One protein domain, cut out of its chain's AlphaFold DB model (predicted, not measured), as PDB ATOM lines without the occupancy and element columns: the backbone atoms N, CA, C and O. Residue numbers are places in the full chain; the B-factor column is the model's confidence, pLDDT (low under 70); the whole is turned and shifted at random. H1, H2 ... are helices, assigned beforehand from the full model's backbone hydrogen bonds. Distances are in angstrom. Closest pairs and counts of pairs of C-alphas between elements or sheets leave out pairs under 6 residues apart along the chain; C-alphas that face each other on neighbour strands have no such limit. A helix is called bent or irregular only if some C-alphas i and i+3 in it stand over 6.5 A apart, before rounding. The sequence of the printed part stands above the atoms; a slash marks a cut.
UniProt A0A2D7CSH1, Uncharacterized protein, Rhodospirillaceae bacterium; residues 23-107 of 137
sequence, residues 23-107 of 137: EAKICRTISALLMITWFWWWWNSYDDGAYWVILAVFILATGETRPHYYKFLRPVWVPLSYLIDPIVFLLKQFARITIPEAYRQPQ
ATOM      1  N   GLU A  23     296.383 355.875 229.593       71.38
ATOM      2  CA  GLU A  23     296.807 356.178 230.960       71.38
ATOM      3  C   GLU A  23     297.766 357.366 231.027       71.38
ATOM      4  O   GLU A  23     297.579 358.253 231.856       71.38
ATOM      5  N   ALA A  24     298.741 357.447 230.117       72.81
ATOM      6  CA  ALA A  24     299.636 358.598 230.052       72.81
ATOM      7  C   ALA A  24     298.871 359.883 229.690       72.81
ATOM      8  O   ALA A  24     299.174 360.955 230.212       72.81
ATOM      9  N   LYS A  25     297.830 359.788 228.848       74.56
ATOM     10  CA  LYS A  25     296.949 360.932 228.550       74.56
ATOM     11  C   LYS A  25     296.209 361.410 229.801       74.56
ATOM     12  O   LYS A  25     296.230 362.609 230.059       74.56
ATOM     13  N   ILE A  26     295.650 360.488 230.591       77.75
ATOM     14  CA  ILE A  26     294.990 360.788 231.875       77.75
ATOM     15  C   ILE A  26     295.950 361.535 232.807       77.75
ATOM     16  O   ILE A  26     295.633 362.623 233.292       77.75
ATOM     17  N   CYS A  27     297.150 360.990 233.022       80.50
ATOM     18  CA  CYS A  27     298.147 361.593 233.905       80.50
ATOM     19  C   CYS A  27     298.553 362.996 233.440       80.50
ATOM     20  O   CYS A  27     298.615 363.914 234.255       80.50
ATOM     21  N   ARG A  28     298.747 363.197 232.130       80.94
ATOM     22  CA  ARG A  28     299.044 364.519 231.553       80.94
ATOM     23  C   ARG A  28     297.910 365.512 231.762       80.94
ATOM     24  O   ARG A  28     298.174 366.663 232.081       80.94
ATOM     25  N   THR A  29     296.659 365.087 231.615       80.75
ATOM     26  CA  THR A  29     295.503 365.972 231.816       80.75
ATOM     27  C   THR A  29     295.284 366.326 233.281       80.75
ATOM     28  O   THR A  29     295.027 367.487 233.580       80.75
ATOM     29  N   ILE A  30     295.466 365.376 234.203       82.44
ATOM     30  CA  ILE A  30     295.409 365.644 235.647       82.44
ATOM     31  C   ILE A  30     296.548 366.585 236.044       82.44
ATOM     32  O   ILE A  30     296.311 367.575 236.727       82.44
ATOM     33  N   SER A  31     297.768 366.324 235.565       85.19
ATOM     34  CA  SER A  31     298.924 367.196 235.788       85.19
ATOM     35  C   SER A  31     298.683 368.610 235.244       85.19
ATOM     36  O   SER A  31     298.893 369.584 235.959       85.19
ATOM     37  N   ALA A  32     298.142 368.742 234.029       84.25
ATOM     38  CA  ALA A  32     297.800 370.040 233.452       84.25
ATOM     39  C   ALA A  32     296.742 370.789 234.279       84.25
ATOM     40  O   ALA A  32     296.905 371.981 234.527       84.25
ATOM     41  N   LEU A  33     295.694 370.106 234.752       85.62
ATOM     42  CA  LEU A  33     294.688 370.709 235.631       85.62
ATOM     43  C   LEU A  33     295.302 371.184 236.949       85.62
ATOM     44  O   LEU A  33     295.030 372.301 237.368       85.62
ATOM     45  N   LEU A  34     296.172 370.384 237.568       85.81
ATOM     46  CA  LEU A  34     296.878 370.769 238.793       85.81
ATOM     47  C   LEU A  34     297.782 371.989 238.576       85.81
ATOM     48  O   LEU A  34     297.817 372.877 239.423       85.81
ATOM     49  N   MET A  35     298.458 372.073 237.427       86.75
ATOM     50  CA  MET A  35     299.257 373.246 237.058       86.75
ATOM     51  C   MET A  35     298.392 374.490 236.806       86.75
ATOM     52  O   MET A  35     298.808 375.593 237.149       86.75
ATOM     53  N   ILE A  36     297.183 374.340 236.256       86.69
ATOM     54  CA  ILE A  36     296.223 375.448 236.103       86.69
ATOM     55  C   ILE A  36     295.700 375.897 237.472       86.69
ATOM     56  O   ILE A  36     295.646 377.096 237.738       86.69
ATOM     57  N   THR A  37     295.366 374.956 238.359       85.62
ATOM     58  CA  THR A  37     294.964 375.247 239.744       85.62
ATOM     59  C   THR A  37     296.071 375.984 240.486       85.62
ATOM     60  O   THR A  37     295.802 376.984 241.147       85.62
ATOM     61  N   TRP A  38     297.322 375.546 240.319       88.75
ATOM     62  CA  TRP A  38     298.480 376.263 240.832       88.75
ATOM     63  C   TRP A  38     298.579 377.677 240.261       88.75
ATOM     64  O   TRP A  38     298.729 378.617 241.030       88.75
ATOM     65  N   PHE A  39     298.469 377.846 238.940       86.31
ATOM     66  CA  PHE A  39     298.555 379.160 238.302       86.31
ATOM     67  C   PHE A  39     297.472 380.114 238.820       86.31
ATOM     68  O   PHE A  39     297.749 381.279 239.094       86.31
ATOM     69  N   TRP A  40     296.252 379.610 239.026       85.94
ATOM     70  CA  TRP A  40     295.174 380.373 239.647       85.94
ATOM     71  C   TRP A  40     295.490 380.726 241.109       85.94
ATOM     72  O   TRP A  40     295.314 381.874 241.507       85.94
ATOM     73  N   TRP A  41     296.006 379.790 241.910       86.69
ATOM     74  CA  TRP A  41     296.437 380.071 243.287       86.69
ATOM     75  C   TRP A  41     297.573 381.087 243.365       86.69
ATOM     76  O   TRP A  41     297.530 381.992 244.195       86.69
ATOM     77  N   TRP A  42     298.552 380.965 242.473       84.81
ATOM     78  CA  TRP A  42     299.658 381.901 242.344       84.81
ATOM     79  C   TRP A  42     299.153 383.300 241.979       84.81
ATOM     80  O   TRP A  42     299.551 384.276 242.608       84.81
ATOM     81  N   TRP A  43     298.202 383.400 241.043       84.81
ATOM     82  CA  TRP A  43     297.566 384.668 240.673       84.81
ATOM     83  C   TRP A  43     296.839 385.340 241.848       84.81
ATOM     84  O   TRP A  43     296.810 386.564 241.940       84.81
ATOM     85  N   ASN A  44     296.289 384.551 242.772       86.62
ATOM     86  CA  ASN A  44     295.639 385.050 243.985       86.62
ATOM     87  C   ASN A  44     296.607 385.228 245.174       86.62
ATOM     88  O   ASN A  44     296.163 385.591 246.259       86.62
ATOM     89  N   SER A  45     297.916 385.018 244.971       78.25
ATOM     90  CA  SER A  45     298.972 385.201 245.982       78.25
ATOM     91  C   SER A  45     298.753 384.405 247.278       78.25
ATOM     92  O   SER A  45     298.971 384.917 248.373       78.25
ATOM     93  N   TYR A  46     298.332 383.143 247.159       80.31
ATOM     94  CA  TYR A  46     298.285 382.213 248.291       80.31
ATOM     95  C   TYR A  46     299.647 381.531 248.518       80.31
ATOM     96  O   TYR A  46     300.252 381.019 247.573       80.31
ATOM     97  N   ASP A  47     300.092 381.461 249.776       72.38
ATOM     98  CA  ASP A  47     301.435 380.987 250.162       72.38
ATOM     99  C   ASP A  47     301.668 379.472 249.957       72.38
ATOM    100  O   ASP A  47     302.808 379.021 249.852       72.38
ATOM    101  N   ASP A  48     300.605 378.678 249.788       75.38
ATOM    102  CA  ASP A  48     300.668 377.208 249.702       75.38
ATOM    103  C   ASP A  48     300.574 376.649 248.263       75.38
ATOM    104  O   ASP A  48     300.267 375.478 248.034       75.38
ATOM    105  N   GLY A  49     300.858 377.462 247.241       71.06
ATOM    106  CA  GLY A  49     300.791 377.031 245.835       71.06
ATOM    107  C   GLY A  49     301.687 375.833 245.488       71.06
ATOM    108  O   GLY A  49     301.333 375.013 244.638       71.06
ATOM    109  N   ALA A  50     302.838 375.700 246.147       74.50
ATOM    110  CA  ALA A  50     303.873 374.739 245.767       74.50
ATOM    111  C   ALA A  50     303.415 373.267 245.815       74.50
ATOM    112  O   ALA A  50     303.873 372.462 245.000       74.50
ATOM    113  N   TYR A  51     302.478 372.912 246.702       81.94
ATOM    114  CA  TYR A  51     301.975 371.536 246.822       81.94
ATOM    115  C   TYR A  51     301.341 371.027 245.523       81.94
ATOM    116  O   TYR A  51     301.528 369.868 245.147       81.94
ATOM    117  N   TRP A  52     300.652 371.908 244.796       83.25
ATOM    118  CA  TRP A  52     300.011 371.577 243.526       83.25
ATOM    119  C   TRP A  52     301.034 371.259 242.434       83.25
ATOM    120  O   TRP A  52     300.840 370.312 241.671       83.25
ATOM    121  N   VAL A  53     302.154 371.988 242.402       82.69
ATOM    122  CA  VAL A  53     303.249 371.762 241.445       82.69
ATOM    123  C   VAL A  53     303.948 370.438 241.728       82.69
ATOM    124  O   VAL A  53     304.153 369.642 240.813       82.69
ATOM    125  N   ILE A  54     304.273 370.168 242.996       84.88
ATOM    126  CA  ILE A  54     304.948 368.925 243.398       84.88
ATOM    127  C   ILE A  54     304.090 367.714 243.009       84.88
ATOM    128  O   ILE A  54     304.590 366.772 242.388       84.88
ATOM    129  N   LEU A  55     302.786 367.761 243.301       84.81
ATOM    130  CA  LEU A  55     301.851 366.700 242.930       84.81
ATOM    131  C   LEU A  55     301.739 366.546 241.402       84.81
ATOM    132  O   LEU A  55     301.759 365.424 240.892       84.81
ATOM    133  N   ALA A  56     301.657 367.659 240.663       86.31
ATOM    134  CA  ALA A  56     301.551 367.656 239.206       86.31
ATOM    135  C   ALA A  56     302.771 367.014 238.534       86.31
ATOM    136  O   ALA A  56     302.608 366.207 237.614       86.31
ATOM    137  N   VAL A  57     303.977 367.347 239.002       85.12
ATOM    138  CA  VAL A  57     305.236 366.791 238.488       85.12
ATOM    139  C   VAL A  57     305.345 365.309 238.829       85.12
ATOM    140  O   VAL A  57     305.703 364.513 237.960       85.12
ATOM    141  N   PHE A  58     304.983 364.918 240.053       84.38
ATOM    142  CA  PHE A  58     305.023 363.518 240.467       84.38
ATOM    143  C   PHE A  58     304.101 362.649 239.605       84.38
ATOM    144  O   PHE A  58     304.557 361.662 239.037       84.38
ATOM    145  N   ILE A  59     302.835 363.055 239.434       82.19
ATOM    146  CA  ILE A  59     301.844 362.332 238.618       82.19
ATOM    147  C   ILE A  59     302.258 362.275 237.143       82.19
ATOM    148  O   ILE A  59     302.015 361.271 236.468       82.19
ATOM    149  N   LEU A  60     302.888 363.334 236.626       83.56
ATOM    150  CA  LEU A  60     303.401 363.351 235.259       83.56
ATOM    151  C   LEU A  60     304.552 362.351 235.090       83.56
ATOM    152  O   LEU A  60     304.523 361.528 234.179       83.56
ATOM    153  N   ALA A  61     305.533 362.379 235.993       80.38
ATOM    154  CA  ALA A  61     306.703 361.508 235.935       80.38
ATOM    155  C   ALA A  61     306.335 360.023 236.101       80.38
ATOM    156  O   ALA A  61     306.819 359.167 235.354       80.38
ATOM    157  N   THR A  62     305.448 359.696 237.042       79.81
ATOM    158  CA  THR A  62     304.964 358.321 237.239       79.81
ATOM    159  C   THR A  62     304.071 357.857 236.088       79.81
ATOM    160  O   THR A  62     304.142 356.691 235.699       79.81
ATOM    161  N   GLY A  63     303.271 358.754 235.504       75.06
ATOM    162  CA  GLY A  63     302.435 358.471 234.337       75.06
ATOM    163  C   GLY A  63     303.234 358.134 233.074       75.06
ATOM    164  O   GLY A  63     302.832 357.249 232.319       75.06
ATOM    165  N   GLU A  64     304.384 358.784 232.871       75.75
ATOM    166  CA  GLU A  64     305.290 358.504 231.747       75.75
ATOM    167  C   GLU A  64     306.118 357.228 231.958       75.75
ATOM    168  O   GLU A  64     306.320 356.458 231.021       75.75
ATOM    169  N   THR A  65     306.594 356.988 233.182       74.50
ATOM    170  CA  THR A  65     307.500 355.864 233.476       74.50
ATOM    171  C   THR A  65     306.767 354.546 233.710       74.50
ATOM    172  O   THR A  65     307.261 353.488 233.319       74.50
ATOM    173  N   ARG A  66     305.590 354.572 234.353       71.56
ATOM    174  CA  ARG A  66     304.821 353.371 234.718       71.56
ATOM    175  C   ARG A  66     303.306 353.607 234.593       71.56
ATOM    176  O   ARG A  66     302.592 353.638 235.598       71.56
ATOM    177  N   PRO A  67     302.767 353.657 233.359       69.69
ATOM    178  CA  PRO A  67     301.344 353.917 233.108       69.69
ATOM    179  C   PRO A  67     300.394 352.857 233.693       69.69
ATOM    180  O   PRO A  67     299.212 353.123 233.895       69.69
ATOM    181  N   HIS A  68     300.887 351.649 234.002       73.19
ATOM    182  CA  HIS A  68     300.061 350.555 234.523       73.19
ATOM    183  C   HIS A  68     299.431 350.863 235.889       73.19
ATOM    184  O   HIS A  68     298.329 350.387 236.161       73.19
ATOM    185  N   TYR A  69     300.085 351.672 236.731       73.25
ATOM    186  CA  TYR A  69     299.551 352.014 238.051       73.25
ATOM    187  C   TYR A  69     298.234 352.786 237.974       73.25
ATOM    188  O   TYR A  69     297.439 352.699 238.898       73.25
ATOM    189  N   TYR A  70     297.960 353.470 236.862       72.44
ATOM    190  CA  TYR A  70     296.798 354.343 236.698       72.44
ATOM    191  C   TYR A  70     295.638 353.695 235.931       72.44
ATOM    192  O   TYR A  70     294.665 354.364 235.586       72.44
ATOM    193  N   LYS A  71     295.682 352.376 235.697       73.38
ATOM    194  CA  LYS A  71     294.596 351.647 235.020       73.38
ATOM    195  C   LYS A  71     293.238 351.797 235.704       73.38
ATOM    196  O   LYS A  71     292.220 351.817 235.016       73.38
ATOM    197  N   PHE A  72     293.218 351.944 237.029       79.25
ATOM    198  CA  PHE A  72     291.988 352.137 237.801       79.25
ATOM    199  C   PHE A  72     291.264 353.456 237.478       79.25
ATOM    200  O   PHE A  72     290.069 353.566 237.729       79.25
ATOM    201  N   LEU A  73     291.951 354.438 236.878       72.94
ATOM    202  CA  LEU A  73     291.352 355.709 236.458       72.94
ATOM    203  C   LEU A  73     290.657 355.629 235.091       72.94
ATOM    204  O   LEU A  73     289.873 356.517 234.765       72.94
ATOM    205  N   ARG A  74     290.880 354.569 234.295       73.62
ATOM    206  CA  ARG A  74     290.213 354.384 232.990       73.62
ATOM    207  C   ARG A  74     288.681 354.495 233.036       73.62
ATOM    208  O   ARG A  74     288.158 355.232 232.206       73.62
ATOM    209  N   PRO A  75     287.943 353.812 233.937       78.44
ATOM    210  CA  PRO A  75     286.479 353.888 233.946       78.44
ATOM    211  C   PRO A  75     285.954 355.305 234.208       78.44
ATOM    212  O   PRO A  75     284.927 355.682 233.658       78.44
ATOM    213  N   VAL A  76     286.681 356.106 234.992       78.56
ATOM    214  CA  VAL A  76     286.346 357.515 235.256       78.56
ATOM    215  C   VAL A  76     286.758 358.412 234.086       78.56
ATOM    216  O   VAL A  76     286.098 359.408 233.797       78.56
ATOM    217  N   TRP A  77     287.823 358.050 233.371       74.62
ATOM    218  CA  TRP A  77     288.313 358.818 232.232       74.62
ATOM    219  C   TRP A  77     287.401 358.761 231.010       74.62
ATOM    220  O   TRP A  77     287.252 359.769 230.334       74.62
ATOM    221  N   VAL A  78     286.787 357.612 230.721       75.94
ATOM    222  CA  VAL A  78     285.926 357.441 229.536       75.94
ATOM    223  C   VAL A  78     284.813 358.498 229.440       75.94
ATOM    224  O   VAL A  78     284.691 359.110 228.384       75.94
ATOM    225  N   PRO A  79     284.006 358.774 230.484       81.31
ATOM    226  CA  PRO A  79     283.017 359.849 230.408       81.31
ATOM    227  C   PRO A  79     283.668 361.236 230.360       81.31
ATOM    228  O   PRO A  79     283.170 362.129 229.680       81.31
ATOM    229  N   LEU A  80     284.799 361.424 231.045       77.62
ATOM    230  CA  LEU A  80     285.487 362.711 231.115       77.62
ATOM    231  C   LEU A  80     286.140 363.105 229.778       77.62
ATOM    232  O   LEU A  80     286.166 364.284 229.422       77.62
ATOM    233  N   SER A  81     286.620 362.130 229.004       77.12
ATOM    234  CA  SER A  81     287.256 362.375 227.710       77.12
ATOM    235  C   SER A  81     286.281 362.962 226.695       77.12
ATOM    236  O   SER A  81     286.687 363.811 225.915       77.12
ATOM    237  N   TYR A  82     284.986 362.629 226.759       81.06
ATOM    238  CA  TYR A  82     283.975 363.261 225.899       81.06
ATOM    239  C   TYR A  82     283.878 364.779 226.089       81.06
ATOM    240  O   TYR A  82     283.506 365.486 225.156       81.06
ATOM    241  N   LEU A  83     284.223 365.283 227.275       79.81
ATOM    242  CA  LEU A  83     284.215 366.712 227.580       79.81
ATOM    243  C   LEU A  83     285.570 367.358 227.247       79.81
ATOM    244  O   LEU A  83     285.621 368.459 226.704       79.81
ATOM    245  N   ILE A  84     286.676 366.658 227.519       79.31
ATOM    246  CA  ILE A  84     288.036 367.185 227.334       79.31
ATOM    247  C   ILE A  84     288.503 367.116 225.873       79.31
ATOM    248  O   ILE A  84     289.099 368.073 225.376       79.31
ATOM    249  N   ASP A  85     288.240 366.021 225.160       80.56
ATOM    250  CA  ASP A  85     288.688 365.819 223.778       80.56
ATOM    251  C   ASP A  85     288.249 366.931 222.805       80.56
ATOM    252  O   ASP A  85     289.107 367.389 222.039       80.56
ATOM    253  N   PRO A  86     286.998 367.443 222.816       82.50
ATOM    254  CA  PRO A  86     286.622 368.560 221.948       82.50
ATOM    255  C   PRO A  86     287.368 369.854 222.297       82.50
ATOM    256  O   PRO A  86     287.772 370.587 221.394       82.50
ATOM    257  N   ILE A  87     287.635 370.118 223.582       82.94
ATOM    258  CA  ILE A  87     288.427 371.281 224.015       82.94
ATOM    259  C   ILE A  87     289.861 371.159 223.490       82.94
ATOM    260  O   ILE A  87     290.406 372.098 222.909       82.94
ATOM    261  N   VAL A  88     290.469 369.979 223.631       80.69
ATOM    262  CA  VAL A  88     291.820 369.706 223.122       80.69
ATOM    263  C   VAL A  88     291.868 369.802 221.597       80.69
ATOM    264  O   VAL A  88     292.852 370.300 221.048       80.69
ATOM    265  N   PHE A  89     290.825 369.349 220.900       83.56
ATOM    266  CA  PHE A  89     290.714 369.480 219.450       83.56
ATOM    267  C   PHE A  89     290.715 370.952 219.023       83.56
ATOM    268  O   PHE A  89     291.520 371.331 218.169       83.56
ATOM    269  N   LEU A  90     289.903 371.788 219.675       84.88
ATOM    270  CA  LEU A  90     289.868 373.229 219.422       84.88
ATOM    271  C   LEU A  90     291.225 373.879 219.702       84.88
ATOM    272  O   LEU A  90     291.746 374.590 218.847       84.88
ATOM    273  N   LEU A  91     291.851 373.583 220.845       82.94
ATOM    274  CA  LEU A  91     293.180 374.102 221.185       82.94
ATOM    275  C   LEU A  91     294.240 373.699 220.156       82.94
ATOM    276  O   LEU A  91     295.053 374.525 219.751       82.94
ATOM    277  N   LYS A  92     294.220 372.449 219.678       81.06
ATOM    278  CA  LYS A  92     295.119 371.998 218.605       81.06
ATOM    279  C   LYS A  92     294.852 372.725 217.293       81.06
ATOM    280  O   LYS A  92     295.800 373.016 216.568       81.06
ATOM    281  N   GLN A  93     293.592 372.996 216.970       82.50
ATOM    282  CA  GLN A  93     293.225 373.732 215.766       82.50
ATOM    283  C   GLN A  93     293.706 375.185 215.847       82.50
ATOM    284  O   GLN A  93     294.350 375.655 214.912       82.50
ATOM    285  N   PHE A  94     293.517 375.849 216.991       83.38
ATOM    286  CA  PHE A  94     294.084 377.171 217.259       83.38
ATOM    287  C   PHE A  94     295.610 377.172 217.181       83.38
ATOM    288  O   PHE A  94     296.175 378.003 216.478       83.38
ATOM    289  N   ALA A  95     296.278 376.209 217.821       79.50
ATOM    290  CA  ALA A  95     297.732 376.079 217.772       79.50
ATOM    291  C   ALA A  95     298.247 375.852 216.342       79.50
ATOM    292  O   ALA A  95     299.295 376.364 215.970       79.50
ATOM    293  N   ARG A  96     297.508 375.114 215.507       76.69
ATOM    294  CA  ARG A  96     297.838 374.992 214.082       76.69
ATOM    295  C   ARG A  96     297.673 376.323 213.357       76.69
ATOM    296  O   ARG A  96     298.484 376.613 212.500       76.69
ATOM    297  N   ILE A  97     296.678 377.139 213.676       84.12
ATOM    298  CA  ILE A  97     296.523 378.450 213.027       84.12
ATOM    299  C   ILE A  97     297.660 379.400 213.436       84.12
ATOM    300  O   ILE A  97     298.192 380.107 212.587       84.12
ATOM    301  N   THR A  98     298.060 379.397 214.709       79.56
ATOM    302  CA  THR A  98     299.064 380.334 215.236       79.56
ATOM    303  C   THR A  98     300.509 379.907 214.988       79.56
ATOM    304  O   THR A  98     301.362 380.769 214.798       79.56
ATOM    305  N   ILE A  99     300.809 378.604 214.975       73.50
ATOM    306  CA  ILE A  99     302.176 378.093 214.794       73.50
ATOM    307  C   ILE A  99     302.449 377.859 213.298       73.50
ATOM    308  O   ILE A  99     301.769 377.023 212.682       73.50
ATOM    309  N   PRO A 100     303.467 378.525 212.711       74.62
ATOM    310  CA  PRO A 100     303.870 378.310 211.325       74.62
ATOM    311  C   PRO A 100     304.256 376.853 211.065       74.62
ATOM    312  O   PRO A 100     304.839 376.179 211.913       74.62
ATOM    313  N   GLU A 101     303.962 376.367 209.863       68.06
ATOM    314  CA  GLU A 101     304.134 374.959 209.493       68.06
ATOM    315  C   GLU A 101     305.584 374.461 209.618       68.06
ATOM    316  O   GLU A 101     305.807 373.312 210.003       68.06
ATOM    317  N   ALA A 102     306.560 375.354 209.425       68.19
ATOM    318  CA  ALA A 102     307.987 375.084 209.610       68.19
ATOM    319  C   ALA A 102     308.347 374.593 211.027       68.19
ATOM    320  O   ALA A 102     309.269 373.798 211.181       68.19
ATOM    321  N   TYR A 103     307.601 375.016 212.053       62.56
ATOM    322  CA  TYR A 103     307.822 374.609 213.446       62.56
ATOM    323  C   TYR A 103     306.938 373.435 213.887       62.56
ATOM    324  O   TYR A 103     307.045 372.980 215.024       62.56
ATOM    325  N   ARG A 104     306.040 372.939 213.022       61.50
ATOM    326  CA  ARG A 104     305.162 371.803 213.355       61.50
ATOM    327  C   ARG A 104     305.804 370.452 213.086       61.50
ATOM    328  O   ARG A 104     305.376 369.458 213.671       61.50
ATOM    329  N   GLN A 105     306.769 370.395 212.172       63.12
ATOM    330  CA  GLN A 105     307.481 369.154 211.915       63.12
ATOM    331  C   GLN A 105     308.444 368.881 213.073       63.12
ATOM    332  O   GLN A 105     309.101 369.816 213.535       63.12
ATOM    333  N   PRO A 106     308.538 367.625 213.554       58.88
ATOM    334  CA  PRO A 106     309.591 367.270 214.491       58.88
ATOM    335  C   PRO A 106     310.915 367.672 213.845       58.88
ATOM    336  O   PRO A 106     311.200 367.266 212.714       58.88
ATOM    337  N   GLN A 107     311.681 368.531 214.524       57.25
ATOM    338  CA  GLN A 107     313.004 368.897 214.042       57.25
ATOM    339  C   GLN A 107     313.768 367.595 213.838       57.25
ATOM    340  O   GLN A 107     313.884 366.790 214.765       57.25
TER     341      GLN A 107
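What this domain is: This is residues 23 to 107 of the 137 residues of an uncharacterized protein of Rhodospirillaceae bacterium (UniProt A0A2D7CSH1). A long, sharply kinked helix, H3, crosses one end of a hairpin of two helices, H1 and H2, which stand side by side; past its kink H3 runs out as an arm, of which residues 85 to 94 stick out free. The printed part has 85 residues with three named helices, in the order H1, H2, H3, and no named strand; the class is all helix. The whole is loose, with a radius of gyration of the C-alphas of 15.4 A, and spans 39 by 35 by 28 A.

Where its parts are: Find C-alpha 67 at (301.344, 353.917, 233.108); from there H3, residues 67 to 98, runs to C-alpha 98 at (299.064, 380.334, 215.236), 32.0 A away. It has a kink of 90 degrees near residue 78, and it is irregular: C-alphas 69 and 72 are 7.6 A apart. Look back to C-alpha 23 at (296.807, 356.178, 230.960) for the beginning of H1, residues 23 to 43, 30.1 A long. H2 is residues 50 to 65, 22.8 A long.

How they stand to each other: Residues 67 to 77 of H3 touch residues 23 to 27 of H1; the closest C-alphas, of Glu 23 and Pro 67, are 5.5 A apart. The rough line of H3 stands to H1 at a steep tilt of 66 degrees, the same way. H3 and H2 are close but not clearly touching, with the closest C-alphas, of Gly 63 and Tyr 70, 7.4 A apart, and are about perpendicular at 78 degrees. H1 and H2 form a helical hairpin and touch, at a shallow tilt of 15 degrees, opposite ways; their closest C-alphas, of Ser 31 and Ala 56, are 4.3 A apart. In H1 and H2 every O i to N i+4 pair is within hydrogen-bond range; in H3, 16 of 28 are.

The domain as a whole: Look to Asp 47 and Ala 102 for the two C-alphas farthest apart, 41.5 A. The printed part has no cut; the link from H1 to H2 is short and that from H2 to H3 tight. Residues 97 to 103 also stand free. The mean pLDDT of the printed part is 78.6; residue 67 and residues 101 to 107 are under 70.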